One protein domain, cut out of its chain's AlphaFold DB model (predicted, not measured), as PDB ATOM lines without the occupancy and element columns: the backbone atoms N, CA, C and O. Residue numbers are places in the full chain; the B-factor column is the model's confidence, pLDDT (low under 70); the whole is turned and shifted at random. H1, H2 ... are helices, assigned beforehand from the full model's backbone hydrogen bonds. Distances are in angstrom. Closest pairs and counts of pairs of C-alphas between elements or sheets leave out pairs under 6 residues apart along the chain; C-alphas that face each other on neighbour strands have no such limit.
ATOM      1  N   THR A  16      -0.629 -23.998  14.840       57.88
ATOM      2  CA  THR A  16      -1.055 -22.645  14.435       57.88
ATOM      3  C   THR A  16      -2.196 -22.711  13.417       57.88
ATOM      4  O   THR A  16      -3.170 -21.969  13.546       57.88
ATOM      5  N   TRP A  17      -2.130 -23.662  12.481       55.47
ATOM      6  CA  TRP A  17      -3.201 -23.931  11.518       55.47
ATOM      7  C   TRP A  17      -4.486 -24.413  12.211       55.47
ATOM      8  O   TRP A  17      -5.574 -23.896  11.949       55.47
ATOM      9  N   VAL A  18      -4.364 -25.333  13.179       56.06
ATOM     10  CA  VAL A  18      -5.495 -25.834  13.980       56.06
ATOM     11  C   VAL A  18      -6.142 -24.712  14.789       56.06
ATOM     12  O   VAL A  18      -7.367 -24.635  14.839       56.06
ATOM     13  N   LYS A  19      -5.357 -23.802  15.385       59.56
ATOM     14  CA  LYS A  19      -5.901 -22.632  16.102       59.56
ATOM     15  C   LYS A  19      -6.693 -21.705  15.176       59.56
ATOM     16  O   LYS A  19      -7.822 -21.361  15.508       59.56
ATOM     17  N   GLN A  20      -6.160 -21.369  13.999       59.25
ATOM     18  CA  GLN A  20      -6.876 -20.529  13.028       59.25
ATOM     19  C   GLN A  20      -8.165 -21.184  12.519       59.25
ATOM     20  O   GLN A  20      -9.169 -20.505  12.322       59.25
ATOM     21  N   LYS A  21      -8.177 -22.508  12.335       58.19
ATOM     22  CA  LYS A  21      -9.385 -23.251  11.948       58.19
ATOM     23  C   LYS A  21     -10.401 -23.382  13.082       58.19
ATOM     24  O   LYS A  21     -11.597 -23.367  12.815       58.19
ATOM     25  N   PHE A  22      -9.965 -23.434  14.337       59.19
ATOM     26  CA  PHE A  22     -10.882 -23.418  15.478       59.19
ATOM     27  C   PHE A  22     -11.608 -22.068  15.614       59.19
ATOM     28  O   PHE A  22     -12.792 -22.033  15.947       59.19
ATOM     29  N   ASP A  23     -10.948 -20.965  15.252       59.06
ATOM     30  CA  ASP A  23     -11.607 -19.660  15.103       59.06
ATOM     31  C   ASP A  23     -12.619 -19.660  13.933       59.06
ATOM     32  O   ASP A  23     -13.682 -19.043  14.025       59.06
ATOM     33  N   VAL A  24     -12.349 -20.414  12.854       59.81
ATOM     34  CA  VAL A  24     -13.300 -20.634  11.743       59.81
ATOM     35  C   VAL A  24     -14.515 -21.461  12.181       59.81
ATOM     36  O   VAL A  24     -15.620 -21.168  11.735       59.81
ATOM     37  N   LEU A  25     -14.365 -22.431  13.090       68.56
ATOM     38  CA  LEU A  25     -15.496 -23.210  13.620       68.56
ATOM     39  C   LEU A  25     -16.529 -22.341  14.341       68.56
ATOM     40  O   LEU A  25     -17.725 -22.611  14.263       68.56
ATOM     41  N   LEU A  26     -16.089 -21.271  15.009       74.50
ATOM     42  CA  LEU A  26     -17.006 -20.323  15.635       74.50
ATOM     43  C   LEU A  26     -17.844 -19.572  14.588       74.50
ATOM     44  O   LEU A  26     -19.047 -19.395  14.778       74.50
ATOM     45  N   LEU A  27     -17.219 -19.165  13.479       77.81
ATOM     46  CA  LEU A  27     -17.912 -18.527  12.357       77.81
ATOM     47  C   LEU A  27     -18.860 -19.500  11.650       77.81
ATOM     48  O   LEU A  27     -19.989 -19.119  11.363       77.81
ATOM     49  N   LEU A  28     -18.436 -20.748  11.426       81.50
ATOM     50  CA  LEU A  28     -19.277 -21.786  10.827       81.50
ATOM     51  C   LEU A  28     -20.500 -22.076  11.697       81.50
ATOM     52  O   LEU A  28     -21.612 -22.039  11.187       81.50
ATOM     53  N   ARG A  29     -20.332 -22.262  13.012       84.88
ATOM     54  CA  ARG A  29     -21.455 -22.457  13.945       84.88
ATOM     55  C   ARG A  29     -22.440 -21.288  13.915       84.88
ATOM     56  O   ARG A  29     -23.651 -21.501  13.911       84.88
ATOM     57  N   ALA A  30     -21.933 -20.054  13.907       86.75
ATOM     58  CA  ALA A  30     -22.774 -18.864  13.823       86.75
ATOM     59  C   ALA A  30     -23.539 -18.795  12.492       86.75
ATOM     60  O   ALA A  30     -24.725 -18.471  12.492       86.75
ATOM     61  N   ASP A  31     -22.885 -19.144  11.382       90.19
ATOM     62  CA  ASP A  31     -23.514 -19.267  10.068       90.19
ATOM     63  C   ASP A  31     -24.614 -20.337  10.067       90.19
ATOM     64  O   ASP A  31     -25.724 -20.049   9.632       90.19
ATOM     65  N   ARG A  32     -24.380 -21.519  10.662       90.94
ATOM     66  CA  ARG A  32     -25.411 -22.571  10.761       90.94
ATOM     67  C   ARG A  32     -26.646 -22.112  11.508       90.94
ATOM     68  O   ARG A  32     -27.757 -22.322  11.031       90.94
ATOM     69  N   LEU A  33     -26.455 -21.445  12.644       93.25
ATOM     70  CA  LEU A  33     -27.556 -20.880  13.423       93.25
ATOM     71  C   LEU A  33     -28.309 -19.797  12.645       93.25
ATOM     72  O   LEU A  33     -29.533 -19.735  12.719       93.25
ATOM     73  N   LEU A  34     -27.599 -18.963  11.879       94.81
ATOM     74  CA  LEU A  34     -28.221 -17.952  11.029       94.81
ATOM     75  C   LEU A  34     -29.040 -18.592   9.902       94.81
ATOM     76  O   LEU A  34     -30.176 -18.181   9.682       94.81
ATOM     77  N   THR A  35     -28.490 -19.603   9.222       95.38
ATOM     78  CA  THR A  35     -29.208 -20.387   8.207       95.38
ATOM     79  C   THR A  35     -30.466 -21.008   8.807       95.38
ATOM     80  O   THR A  35     -31.544 -20.891   8.236       95.38
ATOM     81  N   LEU A  36     -30.352 -21.625   9.985       96.06
ATOM     82  CA  LEU A  36     -31.474 -22.293  10.636       96.06
ATOM     83  C   LEU A  36     -32.579 -21.299  11.032       96.06
ATOM     84  O   LEU A  36     -33.755 -21.592  10.850       96.06
ATOM     85  N   ALA A  37     -32.216 -20.093  11.481       96.94
ATOM     86  CA  ALA A  37     -33.172 -19.017  11.755       96.94
ATOM     87  C   ALA A  37     -33.854 -18.479  10.483       96.94
ATOM     88  O   ALA A  37     -35.026 -18.104  10.517       96.94
ATOM     89  N   GLN A  38     -33.150 -18.444   9.347       97.31
ATOM     90  CA  GLN A  38     -33.760 -18.104   8.056       97.31
ATOM     91  C   GLN A  38     -34.777 -19.168   7.632       97.31
ATOM     92  O   GLN A  38     -35.893 -18.821   7.252       97.31
ATOM     93  N   LEU A  39     -34.418 -20.447   7.763       96.62
ATOM     94  CA  LEU A  39     -35.301 -21.571   7.447       96.62
ATOM     95  C   LEU A  39     -36.530 -21.609   8.357       96.62
ATOM     96  O   LEU A  39     -37.637 -21.811   7.872       96.62
ATOM     97  N   GLU A  40     -36.371 -21.318   9.649       97.75
ATOM     98  CA  GLU A  40     -37.500 -21.136  10.566       97.75
ATOM     99  C   GLU A  40     -38.483 -20.077  10.034       97.75
ATOM    100  O   GLU A  40     -39.688 -20.321   9.945       97.75
ATOM    101  N   GLY A  41     -37.966 -18.917   9.613       96.88
ATOM    102  CA  GLY A  41     -38.764 -17.846   9.019       96.88
ATOM    103  C   GLY A  41     -39.485 -18.265   7.733       96.88
ATOM    104  O   GLY A  41     -40.668 -17.952   7.570       96.88
ATOM    105  N   ASN A  42     -38.812 -19.006   6.849       95.62
ATOM    106  CA  ASN A  42     -39.417 -19.545   5.627       95.62
ATOM    107  C   ASN A  42     -40.551 -20.525   5.955       95.62
ATOM    108  O   ASN A  42     -41.652 -20.391   5.424       95.62
ATOM    109  N   LEU A  43     -40.337 -21.450   6.891       95.50
ATOM    110  CA  LEU A  43     -41.357 -22.413   7.310       95.50
ATOM    111  C   LEU A  43     -42.572 -21.728   7.951       95.50
ATOM    112  O   LEU A  43     -43.717 -22.085   7.660       95.50
ATOM    113  N   MET A  44     -42.356 -20.687   8.763       96.12
ATOM    114  CA  MET A  44     -43.449 -19.855   9.278       96.12
ATOM    115  C   MET A  44     -44.227 -19.168   8.146       96.12
ATOM    116  O   MET A  44     -45.458 -19.084   8.207       96.12
ATOM    117  N   MET A  45     -43.535 -18.689   7.107       94.25
ATOM    118  CA  MET A  45     -44.163 -18.103   5.922       94.25
ATOM    119  C   MET A  45     -44.994 -19.142   5.158       94.25
ATOM    120  O   MET A  45     -46.159 -18.863   4.877       94.25
ATOM    121  N   TYR A  46     -44.458 -20.334   4.874       92.62
ATOM    122  CA  TYR A  46     -45.202 -21.403   4.193       92.62
ATOM    123  C   TYR A  46     -46.452 -21.798   4.978       92.62
ATOM    124  O   TYR A  46     -47.546 -21.850   4.416       92.62
ATOM    125  N   ARG A  47     -46.335 -21.952   6.303       91.56
ATOM    126  CA  ARG A  47     -47.480 -22.200   7.189       91.56
ATOM    127  C   ARG A  47     -48.548 -21.108   7.080       91.56
ATOM    128  O   ARG A  47     -49.742 -21.407   7.041       91.56
ATOM    129  N   ALA A  48     -48.138 -19.842   7.058       91.56
ATOM    130  CA  ALA A  48     -49.059 -18.714   6.962       91.56
ATOM    131  C   ALA A  48     -49.753 -18.648   5.594       91.56
ATOM    132  O   ALA A  48     -50.962 -18.421   5.536       91.56
ATOM    133  N   LEU A  49     -49.017 -18.881   4.504       90.06
ATOM    134  CA  LEU A  49     -49.578 -18.974   3.154       90.06
ATOM    135  C   LEU A  49     -50.567 -20.135   3.046       90.06
ATOM    136  O   LEU A  49     -51.643 -19.962   2.471       90.06
ATOM    137  N   ALA A  50     -50.260 -21.261   3.692       86.62
ATOM    138  CA  ALA A  50     -51.155 -22.404   3.748       86.62
ATOM    139  C   ALA A  50     -52.467 -22.116   4.470       86.62
ATOM    140  O   ALA A  50     -53.537 -22.480   3.989       86.62
ATOM    141  N   ALA A  51     -52.409 -21.381   5.580       87.81
ATOM    142  CA  ALA A  51     -53.605 -20.939   6.288       87.81
ATOM    143  C   ALA A  51     -54.477 -19.964   5.467       87.81
ATOM    144  O   ALA A  51     -55.664 -19.813   5.761       87.81
ATOM    145  N   LEU A  52     -53.900 -19.295   4.464       91.06
ATOM    146  CA  LEU A  52     -54.575 -18.331   3.590       91.06
ATOM    147  C   LEU A  52     -54.984 -18.910   2.227       91.06
ATOM    148  O   LEU A  52     -55.570 -18.173   1.434       91.06
ATOM    149  N   ASP A  53     -54.684 -20.186   1.956       85.44
ATOM    150  CA  ASP A  53     -54.862 -20.829   0.644       85.44
ATOM    151  C   ASP A  53     -54.173 -20.044  -0.497       85.44
ATOM    152  O   ASP A  53     -54.683 -19.900  -1.609       85.44
ATOM    153  N   ALA A  54     -53.012 -19.452  -0.187       82.06
ATOM    154  CA  ALA A  54     -52.297 -18.512  -1.046       82.06
ATOM    155  C   ALA A  54     -50.985 -19.121  -1.560       82.06
ATOM    156  O   ALA A  54     -49.896 -18.700  -1.171       82.06
ATOM    157  N   PHE A  55     -51.092 -20.117  -2.441       80.81
ATOM    158  CA  PHE A  55     -49.941 -20.855  -2.969       80.81
ATOM    159  C   PHE A  55     -49.584 -20.455  -4.406       80.81
ATOM    160  O   PHE A  55     -50.458 -20.284  -5.259       80.81
ATOM    161  N   GLY A  56     -48.283 -20.329  -4.679       76.25
ATOM    162  CA  GLY A  56     -47.749 -20.292  -6.043       76.25
ATOM    163  C   GLY A  56     -47.647 -21.700  -6.652       76.25
ATOM    164  O   GLY A  56     -47.782 -22.681  -5.926       76.25
ATOM    165  N   PRO A  57     -47.398 -21.820  -7.968       73.88
ATOM    166  CA  PRO A  57     -47.274 -23.118  -8.636       73.88
ATOM    167  C   PRO A  57     -46.116 -23.974  -8.097       73.88
ATOM    168  O   PRO A  57     -46.266 -25.188  -8.026       73.88
ATOM    169  N   ASP A  58     -45.026 -23.343  -7.649       82.94
ATOM    170  CA  ASP A  58     -43.794 -24.022  -7.212       82.94
ATOM    171  C   ASP A  58     -43.689 -24.148  -5.675       82.94
ATOM    172  O   ASP A  58     -42.691 -24.614  -5.139       82.94
ATOM    173  N   HIS A  59     -44.744 -23.760  -4.941       82.81
ATOM    174  CA  HIS A  59     -44.744 -23.686  -3.471       82.81
ATOM    175  C   HIS A  59     -44.336 -24.997  -2.783       82.81
ATOM    176  O   HIS A  59     -43.681 -24.958  -1.745       82.81
ATOM    177  N   LEU A  60     -44.777 -26.142  -3.317       83.81
ATOM    178  CA  LEU A  60     -44.510 -27.433  -2.688       83.81
ATOM    179  C   LEU A  60     -43.044 -27.839  -2.872       83.81
ATOM    180  O   LEU A  60     -42.434 -28.310  -1.919       83.81
ATOM    181  N   ASP A  61     -42.472 -27.601  -4.051       86.56
ATOM    182  CA  ASP A  61     -41.067 -27.905  -4.329       86.56
ATOM    183  C   ASP A  61     -40.137 -27.013  -3.490       86.56
ATOM    184  O   ASP A  61     -39.190 -27.515  -2.882       86.56
ATOM    185  N   ASP A  62     -40.451 -25.715  -3.381       89.62
ATOM    186  CA  ASP A  62     -39.711 -24.770  -2.534       89.62
ATOM    187  C   ASP A  62     -39.779 -25.169  -1.048       89.62
ATOM    188  O   ASP A  62     -38.754 -25.216  -0.361       89.62
ATOM    189  N   LEU A  63     -40.975 -25.528  -0.558       90.88
ATOM    190  CA  LEU A  63     -41.174 -26.029   0.803       90.88
ATOM    191  C   LEU A  63     -40.339 -27.289   1.055       90.88
ATOM    192  O   LEU A  63     -39.611 -27.350   2.041       90.88
ATOM    193  N   LEU A  64     -40.438 -28.295   0.182       90.56
ATOM    194  CA  LEU A  64     -39.727 -29.562   0.360       90.56
ATOM    195  C   LEU A  64     -38.207 -29.381   0.275       90.56
ATOM    196  O   LEU A  64     -37.477 -30.033   1.020       90.56
ATOM    197  N   SER A  65     -37.723 -28.470  -0.574       91.06
ATOM    198  CA  SER A  65     -36.307 -28.102  -0.628       91.06
ATOM    199  C   SER A  65     -35.835 -27.485   0.693       91.06
ATOM    200  O   SER A  65     -34.828 -27.929   1.248       91.06
ATOM    201  N   ASP A  66     -36.567 -26.504   1.229       93.94
ATOM    202  CA  ASP A  66     -36.226 -25.855   2.502       93.94
ATOM    203  C   ASP A  66     -36.307 -26.829   3.686       93.94
ATOM    204  O   ASP A  66     -35.468 -26.781   4.584       93.94
ATOM    205  N   VAL A  67     -37.279 -27.747   3.684       93.00
ATOM    206  CA  VAL A  67     -37.421 -28.781   4.717       93.00
ATOM    207  C   VAL A  67     -36.246 -29.755   4.692       93.00
ATOM    208  O   VAL A  67     -35.651 -30.008   5.740       93.00
ATOM    209  N   ARG A  68     -35.882 -30.279   3.515       91.81
ATOM    210  CA  ARG A  68     -34.725 -31.177   3.368       91.81
ATOM    211  C   ARG A  68     -33.445 -30.489   3.818       91.81
ATOM    212  O   ARG A  68     -32.672 -31.065   4.577       91.81
ATOM    213  N   TYR A  69     -33.269 -29.232   3.417       93.81
ATOM    214  CA  TYR A  69     -32.103 -28.457   3.812       93.81
ATOM    215  C   TYR A  69     -32.075 -28.174   5.321       93.81
ATOM    216  O   TYR A  69     -31.019 -28.255   5.947       93.81
ATOM    217  N   ALA A  70     -33.226 -27.899   5.940       94.94
ATOM    218  CA  ALA A  70     -33.336 -27.745   7.387       94.94
ATOM    219  C   ALA A  70     -32.988 -29.038   8.135       94.94
ATOM    220  O   ALA A  70     -32.223 -28.984   9.098       94.94
ATOM    221  N   ALA A  71     -33.501 -30.185   7.685       93.75
ATOM    222  CA  ALA A  71     -33.204 -31.488   8.272       93.75
ATOM    223  C   ALA A  71     -31.703 -31.811   8.190       93.75
ATOM    224  O   ALA A  71     -31.077 -32.035   9.225       93.75
ATOM    225  N   GLU A  72     -31.099 -31.700   7.002       92.88
ATOM    226  CA  GLU A  72     -29.656 -31.893   6.786       92.88
ATOM    227  C   GLU A  72     -28.816 -30.972   7.687       92.88
ATOM    228  O   GLU A  72     -27.814 -31.379   8.290       92.88
ATOM    229  N   ARG A  73     -29.244 -29.710   7.826       94.19
ATOM    230  CA  ARG A  73     -28.559 -28.729   8.668       94.19
ATOM    231  C   ARG A  73     -28.630 -29.101  10.143       94.19
ATOM    232  O   ARG A  73     -27.624 -28.950  10.835       94.19
ATOM    233  N   ILE A  74     -29.779 -29.579  10.622       95.62
ATOM    234  CA  ILE A  74     -29.945 -30.034  12.006       95.62
ATOM    235  C   ILE A  74     -29.106 -31.288  12.255       95.62
ATOM    236  O   ILE A  74     -28.397 -31.310  13.257       95.62
ATOM    237  N   THR A  75     -29.097 -32.264  11.342       94.31
ATOM    238  CA  THR A  75     -28.231 -33.453  11.424       94.31
ATOM    239  C   THR A  75     -26.761 -33.052  11.547       94.31
ATOM    240  O   THR A  75     -26.098 -33.408  12.515       94.31
ATOM    241  N   THR A  76     -26.285 -32.167  10.667       92.00
ATOM    242  CA  THR A  76     -24.910 -31.642  10.736       92.00
ATOM    243  C   THR A  76     -24.622 -30.967  12.083       92.00
ATOM    244  O   THR A  76     -23.568 -31.149  12.689       92.00
ATOM    245  N   MET A  77     -25.557 -30.149  12.575       94.00
ATOM    246  CA  MET A  77     -25.400 -29.452  13.850       94.00
ATOM    247  C   MET A  77     -25.452 -30.402  15.058       94.00
ATOM    248  O   MET A  77     -24.846 -30.086  16.087       94.00
ATOM    249  N   LEU A  78     -26.156 -31.533  14.957       93.75
ATOM    250  CA  LEU A  78     -26.128 -32.609  15.946       93.75
ATOM    251  C   LEU A  78     -24.757 -33.277  15.962       93.75
ATOM    252  O   LEU A  78     -24.149 -33.337  17.028       93.75
ATOM    253  N   ASP A  79     -24.248 -33.689  14.803       90.88
ATOM    254  CA  ASP A  79     -22.967 -34.393  14.671       90.88
ATOM    255  C   ASP A  79     -21.779 -33.546  15.143       90.88
ATOM    256  O   ASP A  79     -20.835 -34.054  15.746       90.88
ATOM    257  N   GLU A  80     -21.847 -32.229  14.937       90.69
ATOM    258  CA  GLU A  80     -20.794 -31.284  15.325       90.69
ATOM    259  C   GLU A  80     -20.963 -30.697  16.743       90.69
ATOM    260  O   GLU A  80     -20.124 -29.920  17.219       90.69
ATOM    261  N   GLY A  81     -22.037 -31.056  17.454       91.25
ATOM    262  CA  GLY A  81     -22.309 -30.581  18.813       91.25
ATOM    263  C   GLY A  81     -22.639 -29.085  18.892       91.25
ATOM    264  O   GLY A  81     -22.292 -28.405  19.870       91.25
ATOM    265  N   ASP A  82     -23.293 -28.538  17.870       91.56
ATOM    266  CA  ASP A  82     -23.655 -27.121  17.762       91.56
ATOM    267  C   ASP A  82     -24.958 -26.776  18.514       91.56
ATOM    268  O   ASP A  82     -25.124 -25.640  18.966       91.56
ATOM    269  N   ILE A  83     -25.847 -27.754  18.742       92.31
ATOM    270  CA  ILE A  83     -27.179 -27.563  19.368       92.31
ATOM    271  C   ILE A  83     -27.132 -27.556  20.915       92.31
ATOM    272  O   ILE A  83     -28.128 -27.345  21.594       92.31
ATOM    273  N   ALA A  84     -25.955 -27.686  21.527       92.44
ATOM    274  CA  ALA A  84     -25.803 -27.844  22.982       92.44
ATOM    275  C   ALA A  84     -26.181 -26.619  23.850       92.44
ATOM    276  O   ALA A  84     -26.075 -26.661  25.078       92.44
ATOM    277  N   THR A  85     -26.569 -25.494  23.246       92.75
ATOM    278  CA  THR A  85     -26.993 -24.293  23.984       92.75
ATOM    279  C   THR A  85     -28.518 -24.198  24.020       92.75
ATOM    280  O   THR A  85     -29.150 -24.581  23.040       92.75
ATOM    281  N   PRO A  86     -29.128 -23.629  25.081       95.56
ATOM    282  CA  PRO A  86     -30.583 -23.482  25.149       95.56
ATOM    283  C   PRO A  86     -31.183 -22.773  23.928       95.56
ATOM    284  O   PRO A  86     -32.180 -23.226  23.388       95.56
ATOM    285  N   VAL A  87     -30.527 -21.715  23.440       93.75
ATOM    286  CA  VAL A  87     -30.998 -20.939  22.280       93.75
ATOM    287  C   VAL A  87     -30.959 -21.766  20.994       93.75
ATOM    288  O   VAL A  87     -31.916 -21.761  20.228       93.75
ATOM    289  N   ALA A  88     -29.861 -22.488  20.750       94.38
ATOM    290  CA  ALA A  88     -29.746 -23.349  19.573       94.38
ATOM    291  C   ALA A  88     -30.761 -24.501  19.617       94.38
ATOM    292  O   ALA A  88     -31.351 -24.844  18.596       94.38
ATOM    293  N   TYR A  89     -30.981 -25.061  20.805       96.94
ATOM    294  CA  TYR A  89     -31.950 -26.123  21.039       96.94
ATOM    295  C   TYR A  89     -33.391 -25.669  20.807       96.94
ATOM    296  O   TYR A  89     -34.146 -26.356  20.124       96.94
ATOM    297  N   GLU A  90     -33.767 -24.499  21.326       97.12
ATOM    298  CA  GLU A  90     -35.084 -23.902  21.085       97.12
ATOM    299  C   GLU A  90     -35.319 -23.660  19.590       97.12
ATOM    300  O   GLU A  90     -36.379 -24.013  19.078       97.12
ATOM    301  N   LEU A  91     -34.314 -23.138  18.881       97.19
ATOM    302  CA  LEU A  91     -34.393 -22.913  17.439       97.19
ATOM    303  C   LEU A  91     -34.565 -24.227  16.660       97.19
ATOM    304  O   LEU A  91     -35.468 -24.332  15.834       97.19
ATOM    305  N   ALA A  92     -33.747 -25.245  16.944       96.94
ATOM    306  CA  ALA A  92     -33.862 -26.553  16.297       96.94
ATOM    307  C   ALA A  92     -35.219 -27.217  16.583       96.94
ATOM    308  O   ALA A  92     -35.861 -27.734  15.671       96.94
ATOM    309  N   THR A  93     -35.699 -27.130  17.826       97.19
ATOM    310  CA  THR A  93     -37.019 -27.641  18.223       97.19
ATOM    311  C   THR A  93     -38.143 -26.932  17.467       97.19
ATOM    312  O   THR A  93     -39.089 -27.577  17.009       97.19
ATOM    313  N   SER A  94     -38.047 -25.606  17.327       97.56
ATOM    314  CA  SER A  94     -39.017 -24.796  16.589       97.56
ATOM    315  C   SER A  94     -39.064 -25.191  15.112       97.56
ATOM    316  O   SER A  94     -40.140 -25.478  14.588       97.56
ATOM    317  N   VAL A  95     -37.901 -25.305  14.463       97.12
ATOM    318  CA  VAL A  95     -37.796 -25.722  13.057       97.12
ATOM    319  C   VAL A  95     -38.371 -27.119  12.844       97.12
ATOM    320  O   VAL A  95     -39.219 -27.282  11.971       97.12
ATOM    321  N   LEU A  96     -37.992 -28.106  13.661       95.62
ATOM    322  CA  LEU A  96     -38.545 -29.461  13.553       95.62
ATOM    323  C   LEU A  96     -40.065 -29.452  13.722       95.62
ATOM    324  O   LEU A  96     -40.777 -30.034  12.909       95.62
ATOM    325  N   SER A  97     -40.580 -28.725  14.716       95.50
ATOM    326  CA  SER A  97     -42.028 -28.593  14.924       95.50
ATOM    327  C   SER A  97     -42.725 -27.999  13.698       95.50
ATOM    328  O   SER A  97     -43.767 -28.497  13.280       95.50
ATOM    329  N   LEU A  98     -42.137 -26.967  13.088       95.56
ATOM    330  CA  LEU A  98     -42.671 -26.359  11.873       95.56
ATOM    331  C   LEU A  98     -42.637 -27.320  10.681       95.56
ATOM    332  O   LEU A  98     -43.599 -27.335   9.919       95.56
ATOM    333  N   ILE A  99     -41.599 -28.149  10.533       93.75
ATOM    334  CA  ILE A  99     -41.553 -29.211   9.513       93.75
ATOM    335  C   ILE A  99     -42.743 -30.164   9.704       93.75
ATOM    336  O   ILE A  99     -43.519 -30.368   8.769       93.75
ATOM    337  N   PHE A 100     -42.950 -30.669  10.928       91.00
ATOM    338  CA  PHE A 100     -44.064 -31.574  11.248       91.00
ATOM    339  C   PHE A 100     -45.446 -30.955  10.983       91.00
ATOM    340  O   PHE A 100     -46.387 -31.660  10.624       91.00
ATOM    341  N   GLU A 101     -45.584 -29.642  11.166       90.62
ATOM    342  CA  GLU A 101     -46.846 -28.925  10.971       90.62
ATOM    343  C   GLU A 101     -47.108 -28.503   9.517       90.62
ATOM    344  O   GLU A 101     -48.269 -28.303   9.149       90.62
ATOM    345  N   THR A 102     -46.063 -28.307   8.710       88.06
ATOM    346  CA  THR A 102     -46.178 -27.760   7.344       88.06
ATOM    347  C   THR A 102     -46.221 -28.834   6.268       88.06
ATOM    348  O   THR A 102     -46.886 -28.633   5.252       88.06
ATOM    349  N   VAL A 103     -45.558 -29.972   6.482       87.31
ATOM    350  CA  VAL A 103     -45.424 -31.018   5.463       87.31
ATOM    351  C   VAL A 103     -46.606 -31.992   5.512       87.31
ATOM    352  O   VAL A 103     -46.823 -32.651   6.537       87.31
ATOM    353  N   PRO A 104     -47.368 -32.154   4.414       83.38
ATOM    354  CA  PRO A 104     -48.460 -33.121   4.347       83.38
ATOM    355  C   PRO A 104     -47.966 -34.564   4.552       83.38
ATOM    356  O   PRO A 104     -46.945 -34.913   3.969       83.38
ATOM    357  N   PRO A 105     -48.698 -35.439   5.278       82.62
ATOM    358  CA  PRO A 105     -48.313 -36.835   5.547       82.62
ATOM    359  C   PRO A 105     -47.885 -37.666   4.327       82.62
ATOM    360  O   PRO A 105     -47.123 -38.613   4.467       82.62
ATOM    361  N   GLN A 106     -48.392 -37.335   3.139       82.25
ATOM    362  CA  GLN A 106     -48.088 -38.033   1.889       82.25
ATOM    363  C   GLN A 106     -46.665 -37.767   1.380       82.25
ATOM    364  O   GLN A 106     -46.123 -38.606   0.673       82.25
ATOM    365  N   GLU A 107     -46.070 -36.638   1.763       82.88
ATOM    366  CA  GLU A 107     -44.740 -36.200   1.320       82.88
ATOM    367  C   GLU A 107     -43.629 -36.613   2.303       82.88
ATOM    368  O   GLU A 107     -42.483 -36.204   2.158       82.88
ATOM    369  N   TRP A 108     -43.961 -37.403   3.331       80.44
ATOM    370  CA  TRP A 108     -42.992 -37.896   4.321       80.44
ATOM    371  C   TRP A 108     -42.127 -39.036   3.791       80.44
ATOM    372  O   TRP A 108     -41.101 -39.354   4.392       80.44
ATOM    373  N   ASP A 109     -42.542 -39.667   2.694       77.50
ATOM    374  CA  ASP A 109     -41.787 -40.755   2.090       77.50
ATOM    375  C   ASP A 109     -40.432 -40.239   1.577       77.50
ATOM    376  O   ASP A 109     -40.363 -39.281   0.805       77.50
ATOM    377  N   GLY A 110     -39.344 -40.841   2.058       69.00
ATOM    378  CA  GLY A 110     -37.975 -40.421   1.740       69.00
ATOM    379  C   GLY A 110     -37.477 -39.152   2.450       69.00
ATOM    380  O   GLY A 110     -36.438 -38.622   2.055       69.00
ATOM    381  N   MET A 111     -38.174 -38.645   3.475       78.31
ATOM    382  CA  MET A 111     -37.662 -37.552   4.314       78.31
ATOM    383  C   MET A 111     -36.912 -38.081   5.536       78.31
ATOM    384  O   MET A 111     -37.514 -38.652   6.443       78.31
ATOM    385  N   ASP A 112     -35.605 -37.832   5.576       82.62
ATOM    386  CA  ASP A 112     -34.742 -38.155   6.714       82.62
ATOM    387  C   ASP A 112     -34.683 -36.968   7.690       82.62
ATOM    388  O   ASP A 112     -33.799 -36.112   7.628       82.62
ATOM    389  N   VAL A 113     -35.718 -36.846   8.530       86.00
ATOM    390  CA  VAL A 113     -35.798 -35.803   9.564       86.00
ATOM    391  C   VAL A 113     -35.160 -36.337  10.851       86.00
ATOM    392  O   VAL A 113     -35.642 -37.345  11.371       86.00
ATOM    393  N   PRO A 114     -34.124 -35.677  11.404       88.75
ATOM    394  CA  PRO A 114     -33.414 -36.198  12.564       88.75
ATOM    395  C   PRO A 114     -34.258 -36.122  13.839       88.75
ATOM    396  O   PRO A 114     -34.942 -35.127  14.101       88.75
ATOM    397  N   ASP A 115     -34.123 -37.139  14.690       90.44
ATOM    398  CA  ASP A 115     -34.602 -37.084  16.068       90.44
ATOM    399  C   ASP A 115     -33.710 -36.147  16.895       90.44
ATOM    400  O   ASP A 115     -32.484 -36.259  16.878       90.44
ATOM    401  N   LEU A 116     -34.323 -35.230  17.653       93.81
ATOM    402  CA  LEU A 116     -33.607 -34.288  18.518       93.81
ATOM    403  C   LEU A 116     -33.521 -34.834  19.959       93.81
ATOM    404  O   LEU A 116     -34.549 -34.887  20.640       93.81
ATOM    405  N   PRO A 117     -32.328 -35.216  20.460       95.12
ATOM    406  CA  PRO A 117     -32.156 -35.683  21.835       95.12
ATOM    407  C   PRO A 117     -32.362 -34.566  22.859       95.12
ATOM    408  O   PRO A 117     -32.219 -33.388  22.542       95.12
ATOM    409  N   ASP A 118     -32.585 -34.931  24.125       96.00
ATOM    410  CA  ASP A 118     -32.714 -33.962  25.217       96.00
ATOM    411  C   ASP A 118     -31.490 -33.038  25.336       96.00
ATOM    412  O   ASP A 118     -30.334 -33.464  25.235       96.00
ATOM    413  N   LEU A 119     -31.733 -31.769  25.684       96.06
ATOM    414  CA  LEU A 119     -30.677 -30.765  25.849       96.06
ATOM    415  C   LEU A 119     -29.571 -31.203  26.826       96.06
ATOM    416  O   LEU A 119     -28.402 -30.900  26.597       96.06
ATOM    417  N   SER A 120     -29.907 -31.924  27.900       96.00
ATOM    418  CA  SER A 120     -28.903 -32.437  28.842       96.00
ATOM    419  C   SER A 120     -27.958 -33.443  28.188       96.00
ATOM    420  O   SER A 120     -26.755 -33.392  28.433       96.00
ATOM    421  N   TRP A 121     -28.486 -34.315  27.327       96.12
ATOM    422  CA  TRP A 121     -27.686 -35.282  26.581       96.12
ATOM    423  C   TRP A 121     -26.781 -34.569  25.570       96.12
ATOM    424  O   TRP A 121     -25.587 -34.860  25.492       96.12
ATOM    425  N   LEU A 122     -27.313 -33.570  24.858       94.62
ATOM    426  CA  LEU A 122     -26.538 -32.764  23.908       94.62
ATOM    427  C   LEU A 122     -25.403 -31.998  24.598       94.62
ATOM    428  O   LEU A 122     -24.297 -31.910  24.074       94.62
ATOM    429  N   GLN A 123     -25.648 -31.458  25.792       94.75
ATOM    430  CA  GLN A 123     -24.629 -30.764  26.582       94.75
ATOM    431  C   GLN A 123     -23.501 -31.686  27.038       94.75
ATOM    432  O   GLN A 123     -22.342 -31.266  27.042       94.75
ATOM    433  N   GLU A 124     -23.834 -32.920  27.408       95.44
ATOM    434  CA  GLU A 124     -22.865 -33.931  27.827       95.44
ATOM    435  C   GLU A 124     -21.996 -34.422  26.658       95.44
ATOM    436  O   GLU A 124     -20.786 -34.574  26.822       95.44
ATOM    437  N   ASN A 125     -22.580 -34.599  25.467       93.06
ATOM    438  CA  ASN A 125     -21.892 -35.179  24.303       93.06
ATOM    439  C   ASN A 125     -21.193 -34.152  23.400       93.06
ATOM    440  O   ASN A 125     -20.237 -34.493  22.702       93.06
ATOM    441  N   ALA A 126     -21.585 -32.877  23.449       90.44
ATOM    442  CA  ALA A 126     -20.994 -31.844  22.600       90.44
ATOM    443  C   ALA A 126     -19.462 -31.695  22.703       90.44
ATOM    444  O   ALA A 126     -18.839 -31.417  21.679       90.44
ATOM    445  N   PRO A 127     -18.800 -31.853  23.870       89.25
ATOM    446  CA  PRO A 127     -17.338 -31.837  23.928       89.25
ATOM    447  C   PRO A 127     -16.693 -32.950  23.095       89.25
ATOM    448  O   PRO A 127     -15.710 -32.685  22.410       89.25
ATOM    449  N   LEU A 128     -17.259 -34.162  23.123       89.69
ATOM    450  CA  LEU A 128     -16.778 -35.308  22.344       89.69
ATOM    451  C   LEU A 128     -16.954 -35.066  20.845       89.69
ATOM    452  O   LEU A 128     -15.995 -35.199  20.093       89.69
ATOM    453  N   GLN A 129     -18.144 -34.634  20.428       89.75
ATOM    454  CA  GLN A 129     -18.458 -34.315  19.030       89.75
ATOM    455  C   GLN A 129     -17.533 -33.230  18.462       89.75
ATOM    456  O   GLN A 129     -16.950 -33.376  17.389       89.75
ATOM    457  N   ARG A 130     -17.313 -32.158  19.229       86.62
ATOM    458  CA  ARG A 130     -16.417 -31.066  18.825       86.62
ATOM    459  C   ARG A 130     -14.957 -31.497  18.761       86.62
ATOM    460  O   ARG A 130     -14.225 -30.983  17.919       86.62
ATOM    461  N   GLU A 131     -14.517 -32.398  19.639       84.94
ATOM    462  CA  GLU A 131     -13.155 -32.935  19.578       84.94
ATOM    463  C   GLU A 131     -12.989 -33.906  18.404       84.94
ATOM    464  O   GLU A 131     -11.975 -33.839  17.717       84.94
ATOM    465  N   ALA A 132     -13.995 -34.729  18.093       86.06
ATOM    466  CA  ALA A 132     -13.994 -35.568  16.896       86.06
ATOM    467  C   ALA A 132     -13.903 -34.719  15.616       86.06
ATOM    468  O   ALA A 132     -13.057 -34.972  14.758       86.06
ATOM    469  N   LEU A 133     -14.692 -33.642  15.533       83.62
ATOM    470  CA  LEU A 133     -14.608 -32.671  14.444       83.62
ATOM    471  C   LEU A 133     -13.229 -32.002  14.383       83.62
ATOM    472  O   LEU A 133     -12.640 -31.842  13.319       83.62
ATOM    473  N   ARG A 134     -12.666 -31.612  15.530       81.69
ATOM    474  CA  ARG A 134     -11.308 -31.062  15.578       81.69
ATOM    475  C   ARG A 134     -10.285 -32.061  15.045       81.69
ATOM    476  O   ARG A 134      -9.392 -31.667  14.295       81.69
ATOM    477  N   GLN A 135     -10.412 -33.327  15.424       81.69
ATOM    478  CA  GLN A 135      -9.514 -34.381  14.989       81.69
ATOM    479  C   GLN A 135      -9.633 -34.633  13.484       81.69
ATOM    480  O   GLN A 135      -8.605 -34.805  12.835       81.69
ATOM    481  N   SER A 136     -10.834 -34.550  12.904       82.62
ATOM    482  CA  SER A 136     -11.006 -34.658  11.450       82.62
ATOM    483  C   SER A 136     -10.328 -33.506  10.698       82.62
ATOM    484  O   SER A 136      -9.730 -33.730   9.649       82.62
ATOM    485  N   PHE A 137     -10.313 -32.287  11.255       81.00
ATOM    486  CA  PHE A 137      -9.531 -31.182  10.689       81.00
ATOM    487  C   PHE A 137      -8.026 -31.395  10.804       81.00
ATOM    488  O   PHE A 137      -7.306 -31.049   9.871       81.00
ATOM    489  N   ILE A 138      -7.545 -31.921  11.934       80.19
ATOM    490  CA  ILE A 138      -6.125 -32.259  12.110       80.19
ATOM    491  C   ILE A 138      -5.722 -33.303  11.073       80.19
ATOM    492  O   ILE A 138      -4.719 -33.123  10.389       80.19
ATOM    493  N   GLU A 139      -6.537 -34.343  10.921       82.50
ATOM    494  CA  GLU A 139      -6.324 -35.406   9.949       82.50
ATOM    495  C   GLU A 139      -6.309 -34.850   8.520       82.50
ATOM    496  O   GLU A 139      -5.348 -35.054   7.789       82.50
TER     497      GLU A 139
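What this domain is: This is residues 16 to 139 of the 315 residues of an uncharacterized protein of Pantoea sp. PNA 03-3 (UniProt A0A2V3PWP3). One long helix, H1, runs along the domain; H2 and H3 pack on its residues 32 to 47 as an up-and-down bundle, each helix running against the one before, and kinked H5 reaches back to the beginning of H1. The 124 printed residues include five named helices, H1 to H5 in order, and no named strand: all helix. The whole is only just compact, close to loose, with radius of gyration of the C-alphas 16.4 A and spans 55 by 27 by 26 A.

Where its parts are: H1, residues 16 to 51, runs 53.2 A from C-alpha 16 at (-1.055, -22.645, 14.435). H2 is residues 59 to 79, 30.3 A; H3 86 to 102, 24.1 A; H4 105 to 108; H5 119 to 139, 29.5 A, ending at C-alpha 139 (-6.324, -35.406, 9.949).

How they stand to each other: H1, the hub, touches H2 (closest C-alphas Leu 39 and Ala 70, 6.5 A), H3 (Glu 40 and Val 95, 5.2 A) and, with residues 18 to 22 alone, H5 (Val 18 and Ile 138, 6.7 A). H1 and H2 form a hairpin, as do H2 and H3. H4 touches no helix. Every O i to N i+4 pair is within hydrogen-bond range in H2 and H3, 30 of 32 in H1, 15 of 17 in H5; H4 is too short for one.

The domain as a whole: The printed part has no cut and no long link. Residues 16 to 25 and 110 have pLDDT under 70.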